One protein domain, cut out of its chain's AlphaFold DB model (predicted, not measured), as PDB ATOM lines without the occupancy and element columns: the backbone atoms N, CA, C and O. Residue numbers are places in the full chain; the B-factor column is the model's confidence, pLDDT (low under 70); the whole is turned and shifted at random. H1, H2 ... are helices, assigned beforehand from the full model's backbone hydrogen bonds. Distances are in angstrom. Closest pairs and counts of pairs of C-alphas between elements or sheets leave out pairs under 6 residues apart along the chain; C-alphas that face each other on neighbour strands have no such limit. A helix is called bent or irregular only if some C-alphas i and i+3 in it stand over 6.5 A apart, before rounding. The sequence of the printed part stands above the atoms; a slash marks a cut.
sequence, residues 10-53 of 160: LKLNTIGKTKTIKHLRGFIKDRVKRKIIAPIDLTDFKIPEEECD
ATOM      1  N   LEU A  10     -19.013 -35.876 -45.869       62.91
ATOM      2  CA  LEU A  10     -18.143 -34.875 -45.244       62.91
ATOM      3  C   LEU A  10     -18.302 -34.951 -43.719       62.91
ATOM      4  O   LEU A  10     -19.414 -35.109 -43.221       62.91
ATOM      5  N   LYS A  11     -17.207 -34.807 -42.961       63.88
ATOM      6  CA  LYS A  11     -17.281 -34.759 -41.491       63.88
ATOM      7  C   LYS A  11     -18.174 -33.600 -41.037       63.88
ATOM      8  O   LYS A  11     -18.191 -32.557 -41.693       63.88
ATOM      9  N   LEU A  12     -18.840 -33.732 -39.890       64.19
ATOM     10  CA  LEU A  12     -19.653 -32.658 -39.301       64.19
ATOM     11  C   LEU A  12     -18.846 -31.374 -39.122       64.19
ATOM     12  O   LEU A  12     -19.335 -30.305 -39.444       64.19
ATOM     13  N   ASN A  13     -17.571 -31.465 -38.756       59.88
ATOM     14  CA  ASN A  13     -16.676 -30.310 -38.754       59.88
ATOM     15  C   ASN A  13     -16.377 -29.725 -40.151       59.88
ATOM     16  O   ASN A  13     -16.120 -28.536 -40.288       59.88
ATOM     17  N   THR A  14     -16.428 -30.506 -41.223       57.59
ATOM     18  CA  THR A  14     -16.290 -29.980 -42.589       57.59
ATOM     19  C   THR A  14     -17.585 -29.308 -43.063       57.59
ATOM     20  O   THR A  14     -17.522 -28.261 -43.703       57.59
ATOM     21  N   ILE A  15     -18.747 -29.866 -42.700       60.75
ATOM     22  CA  ILE A  15     -20.086 -29.336 -43.024       60.75
ATOM     23  C   ILE A  15     -20.425 -28.106 -42.159       60.75
ATOM     24  O   ILE A  15     -20.892 -27.086 -42.665       60.75
ATOM     25  N   GLY A  16     -20.165 -28.205 -40.857       52.62
ATOM     26  CA  GLY A  16     -20.441 -27.223 -39.813       52.62
ATOM     27  C   GLY A  16     -19.322 -26.213 -39.602       52.62
ATOM     28  O   GLY A  16     -19.566 -25.011 -39.670       52.62
ATOM     29  N   LYS A  17     -18.072 -26.655 -39.416       49.47
ATOM     30  CA  LYS A  17     -16.981 -25.748 -39.020       49.47
ATOM     31  C   LYS A  17     -16.456 -24.848 -40.140       49.47
ATOM     32  O   LYS A  17     -15.894 -23.806 -39.814       49.47
ATOM     33  N   THR A  18     -16.597 -25.137 -41.439       51.78
ATOM     34  CA  THR A  18     -15.781 -24.375 -42.410       51.78
ATOM     35  C   THR A  18     -16.421 -24.071 -43.759       51.78
ATOM     36  O   THR A  18     -16.472 -24.888 -44.667       51.78
ATOM     37  N   LYS A  19     -16.737 -22.782 -43.912       53.31
ATOM     38  CA  LYS A  19     -16.982 -22.027 -45.146       53.31
ATOM     39  C   LYS A  19     -18.386 -22.101 -45.726       53.31
ATOM     40  O   LYS A  19     -18.949 -21.035 -45.874       53.31
ATOM     41  N   THR A  20     -19.002 -23.239 -46.010       70.25
ATOM     42  CA  THR A  20     -20.183 -23.214 -46.904       70.25
ATOM     43  C   THR A  20     -21.396 -22.486 -46.317       70.25
ATOM     44  O   THR A  20     -21.826 -21.482 -46.882       70.25
ATOM     45  N   ILE A  21     -21.903 -22.897 -45.146       77.94
ATOM     46  CA  ILE A  21     -23.054 -22.224 -44.506       77.94
ATOM     47  C   ILE A  21     -22.678 -20.797 -44.084       77.94
ATOM     48  O   ILE A  21     -23.439 -19.856 -44.297       77.94
ATOM     49  N   LYS A  22     -21.472 -20.595 -43.539       77.44
ATOM     50  CA  LYS A  22     -20.989 -19.269 -43.116       77.44
ATOM     51  C   LYS A  22     -20.829 -18.295 -44.292       77.44
ATOM     52  O   LYS A  22     -21.228 -17.138 -44.179       77.44
ATOM     53  N   HIS A  23     -20.267 -18.743 -45.414       81.69
ATOM     54  CA  HIS A  23     -20.114 -17.967 -46.646       81.69
ATOM     55  C   HIS A  23     -21.460 -17.720 -47.299       81.69
ATOM     56  O   HIS A  23     -21.692 -16.604 -47.737       81.69
ATOM     57  N   LEU A  24     -22.358 -18.708 -47.313       85.06
ATOM     58  CA  LEU A  24     -23.718 -18.533 -47.810       85.06
ATOM     59  C   LEU A  24     -24.456 -17.465 -46.996       85.06
ATOM     60  O   LEU A  24     -24.986 -16.520 -47.571       85.06
ATOM     61  N   ARG A  25     -24.409 -17.543 -45.659       85.81
ATOM     62  CA  ARG A  25     -24.980 -16.508 -44.784       85.81
ATOM     63  C   ARG A  25     -24.342 -15.145 -45.042       85.81
ATOM     64  O   ARG A  25     -25.056 -14.151 -45.110       85.81
ATOM     65  N   GLY A  26     -23.018 -15.085 -45.195       86.25
ATOM     66  CA  GLY A  26     -22.301 -13.851 -45.531       86.25
ATOM     67  C   GLY A  26     -22.716 -13.268 -46.885       86.25
ATOM     68  O   GLY A  26     -22.990 -12.075 -46.981       86.25
ATOM     69  N   PHE A  27     -22.829 -14.112 -47.907       90.06
ATOM     70  CA  PHE A  27     -23.239 -13.746 -49.259       90.06
ATOM     71  C   PHE A  27     -24.678 -13.232 -49.289       90.06
ATOM     72  O   PHE A  27     -24.920 -12.135 -49.789       90.06
ATOM     73  N   ILE A  28     -25.624 -13.966 -48.693       90.19
ATOM     74  CA  ILE A  28     -27.029 -13.545 -48.602       90.19
ATOM     75  C   ILE A  28     -27.122 -12.212 -47.853       90.19
ATOM     76  O   ILE A  28     -27.756 -11.284 -48.349       90.19
ATOM     77  N   LYS A  29     -26.426 -12.062 -46.716       89.31
ATOM     78  CA  LYS A  29     -26.375 -10.789 -45.976       89.31
ATOM     79  C   LYS A  29     -25.848  -9.633 -46.830       89.31
ATOM     80  O   LYS A  29     -26.402  -8.540 -46.761       89.31
ATOM     81  N   ASP A  30     -24.818  -9.849 -47.648       92.88
ATOM     82  CA  ASP A  30     -24.306  -8.827 -48.570       92.88
ATOM     83  C   ASP A  30     -25.325  -8.472 -49.671       92.88
ATOM     84  O   ASP A  30     -25.534  -7.291 -49.950       92.88
ATOM     85  N   ARG A  31     -26.021  -9.456 -50.255       94.12
ATOM     86  CA  ARG A  31     -27.062  -9.215 -51.273       94.12
ATOM     87  C   ARG A  31     -28.282  -8.478 -50.708       94.12
ATOM     88  O   ARG A  31     -28.781  -7.564 -51.366       94.12
ATOM     89  N   VAL A  32     -28.708  -8.813 -49.487       92.75
ATOM     90  CA  VAL A  32     -29.752  -8.079 -48.746       92.75
ATOM     91  C   VAL A  32     -29.293  -6.646 -48.468       92.75
ATOM     92  O   VAL A  32     -30.023  -5.700 -48.754       92.75
ATOM     93  N   LYS A  33     -28.055  -6.448 -47.986       92.44
ATOM     94  CA  LYS A  33     -27.486  -5.112 -47.719       92.44
ATOM     95  C   LYS A  33     -27.451  -4.233 -48.974       92.44
ATOM     96  O   LYS A  33     -27.658  -3.026 -48.886       92.44
ATOM     97  N   ARG A  34     -27.216  -4.836 -50.141       94.31
ATOM     98  CA  ARG A  34     -27.232  -4.168 -51.453       94.31
ATOM     99  C   ARG A  34     -28.635  -3.995 -52.045       94.31
ATOM    100  O   ARG A  34     -28.741  -3.461 -53.141       94.31
ATOM    101  N   LYS A  35     -29.690  -4.427 -51.341       93.06
ATOM    102  CA  LYS A  35     -31.098  -4.368 -51.775       93.06
ATOM    103  C   LYS A  35     -31.379  -5.122 -53.086       93.06
ATOM    104  O   LYS A  35     -32.297  -4.767 -53.813       93.06
ATOM    105  N   ILE A  36     -30.589  -6.157 -53.385       94.12
ATOM    106  CA  ILE A  36     -30.782  -7.007 -54.577       94.12
ATOM    107  C   ILE A  36     -31.876  -8.050 -54.318       94.12
ATOM    108  O   ILE A  36     -32.632  -8.397 -55.219       94.12
ATOM    109  N   ILE A  37     -31.955  -8.550 -53.084       92.81
ATOM    110  CA  ILE A  37     -32.953  -9.526 -52.635       92.81
ATOM    111  C   ILE A  37     -33.673  -8.999 -51.392       92.81
ATOM    112  O   ILE A  37     -33.113  -8.195 -50.640       92.81
ATOM    113  N   ALA A  38     -34.901  -9.472 -51.168       90.44
ATOM    114  CA  ALA A  38     -35.646  -9.188 -49.947       90.44
ATOM    115  C   ALA A  38     -34.920  -9.758 -48.708       90.44
ATOM    116  O   ALA A  38     -34.156 -10.718 -48.842       90.44
ATOM    117  N   PRO A  39     -35.132  -9.191 -47.507       88.94
ATOM    118  CA  PRO A  39     -34.600  -9.754 -46.270       88.94
ATOM    119  C   PRO A  39     -35.050 -11.208 -46.081       88.94
ATOM    120  O   PRO A  39     -36.235 -11.512 -46.182       88.94
ATOM    121  N   ILE A  40     -34.094 -12.092 -45.801       87.50
ATOM    122  CA  ILE A  40     -34.327 -13.515 -45.528       87.50
ATOM    123  C   ILE A  40     -33.865 -13.790 -44.101       87.50
ATOM    124  O   ILE A  40     -32.764 -13.371 -43.723       87.50
ATOM    125  N   ASP A  41     -34.681 -14.501 -43.324       84.94
ATOM    126  CA  ASP A  41     -34.261 -14.975 -42.011       84.94
ATOM    127  C   ASP A  41     -33.292 -16.161 -42.154       84.94
ATOM    128  O   ASP A  41     -33.534 -17.120 -42.882       84.94
ATOM    129  N   LEU A  42     -32.145 -16.059 -41.482       83.69
ATOM    130  CA  LEU A  42     -31.060 -17.039 -41.522       83.69
ATOM    131  C   LEU A  42     -30.785 -17.646 -40.136       83.69
ATOM    132  O   LEU A  42     -29.688 -18.166 -39.906       83.69
ATOM    133  N   THR A  43     -31.716 -17.503 -39.192       80.00
ATOM    134  CA  THR A  43     -31.633 -18.038 -37.823       80.00
ATOM    135  C   THR A  43     -31.634 -19.566 -37.793       80.00
ATOM    136  O   THR A  43     -30.852 -20.152 -37.043       80.00
ATOM    137  N   ASP A  44     -32.398 -20.205 -38.681       80.12
ATOM    138  CA  ASP A  44     -32.500 -21.668 -38.787       80.12
ATOM    139  C   ASP A  44     -31.228 -22.346 -39.319       80.12
ATOM    140  O   ASP A  44     -31.007 -23.539 -39.105       80.12
ATOM    141  N   PHE A  45     -30.327 -21.586 -39.950       76.12
ATOM    142  CA  PHE A  45     -29.016 -22.070 -40.393       76.12
ATOM    143  C   PHE A  45     -28.037 -22.131 -39.214       76.12
ATOM    144  O   PHE A  45     -27.075 -21.350 -39.120       76.12
ATOM    145  N   LYS A  46     -28.310 -23.067 -38.300       73.50
ATOM    146  CA  LYS A  46     -27.455 -23.390 -37.158       73.50
ATOM    147  C   LYS A  46     -26.147 -23.996 -37.647       73.50
ATOM    148  O   LYS A  46     -26.111 -24.783 -38.589       73.50
ATOM    149  N   ILE A  47     -25.062 -23.588 -37.006       69.25
ATOM    150  CA  ILE A  47     -23.727 -24.105 -37.275       69.25
ATOM    151  C   ILE A  47     -23.531 -25.258 -36.289       69.25
ATOM    152  O   ILE A  47     -23.469 -24.980 -35.092       69.25
ATOM    153  N   PRO A  48     -23.516 -26.526 -36.734       67.44
ATOM    154  CA  PRO A  48     -23.251 -27.629 -35.826       67.44
ATOM    155  C   PRO A  48     -21.804 -27.528 -35.339       67.44
ATOM    156  O   PRO A  48     -20.875 -27.408 -36.143       67.44
ATOM    157  N   GLU A  49     -21.634 -27.548 -34.021       62.50
ATOM    158  CA  GLU A  49     -20.337 -27.609 -33.355       62.50
ATOM    159  C   GLU A  49     -20.129 -29.030 -32.833       62.50
ATOM    160  O   GLU A  49     -21.038 -29.642 -32.278       62.50
ATOM    161  N   GLU A  50     -18.938 -29.567 -33.063       68.38
ATOM    162  CA  GLU A  50     -18.516 -30.873 -32.570       68.38
ATOM    163  C   GLU A  50     -17.344 -30.630 -31.619       68.38
ATOM    164  O   GLU A  50     -16.368 -29.959 -31.994       68.38
ATOM    165  N   GLU A  51     -17.442 -31.148 -30.394       64.81
ATOM    166  CA  GLU A  51     -16.311 -31.151 -29.472       64.81
ATOM    167  C   GLU A  51     -15.177 -31.953 -30.107       64.81
ATOM    168  O   GLU A  51     -15.348 -33.087 -30.551       64.81
ATOM    169  N   CYS A  52     -14.024 -31.308 -30.247       65.69
ATOM    170  CA  CYS A  52     -12.838 -31.927 -30.813       65.69
ATOM    171  C   CYS A  52     -11.830 -32.091 -29.689       65.69
ATOM    172  O   CYS A  52     -11.449 -31.090 -29.079       65.69
ATOM    173  N   ASP A  53     -11.344 -33.311 -29.485       68.19
ATOM    174  CA  ASP A  53     -10.212 -33.544 -28.598       68.19
ATOM    175  C   ASP A  53      -8.991 -32.787 -29.129       68.19
ATOM    176  O   ASP A  53      -8.500 -33.029 -30.238       68.19
TER     177      ASP A  53
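What this domain is: This is residues 10 to 53 of the 160 residues of an uncharacterized protein of Niastella sp. CF465 (UniProt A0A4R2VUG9). One long helix, H2, makes one side of a slender rod, with the short helix H1 beyond its first end; from its other end a long stretch with no named element, residues 34 to 53, folds back along the rod's length. The printed part has 44 residues with two named helices, H1 then H2 along the chain, and no named strand. The class is all helix, though under half of the residues, 18 of 44, are in named elements. The whole is loose, with a radius of gyration of the C-alphas of 12.8 A, and spans 42 by 16 by 15 A.

Where its parts are: Find C-alpha 20 at (-20.183, -23.214, -46.904); from there H2, residues 20 to 33, runs 19.5 A to C-alpha 33 at (-27.486, -5.112, -47.719). Look before it for H1, residues 12 to 15, which begins at C-alpha 12 at (-19.653, -32.658, -39.301) and is 5.0 A long from first to last C-alpha. Neither helix is bent.

How they stand to each other: Start at H2, where every O i to N i+4 pair is within hydrogen-bond range. H1 is too short for such a pair, and its one O i to N i+3 pair is within range. Go back over the tight link of 4 residues to H1: the two helices are close but not clearly touching, and their closest C-alphas, those of Ile 15 and Ile 21, are 7.8 A apart.

The domain as a whole: The two C-alphas farthest apart are those of Lys 35 and Asp 53, at 42.7 A, while the first and last printed C-alphas, those of Leu 10 and Asp 53, are 18.5 A apart. The printed part has no cut. In the B-factor column you will find a mean pLDDT of the printed part of 76.6, with residues 10 to 19 and 47 to 53 under 70.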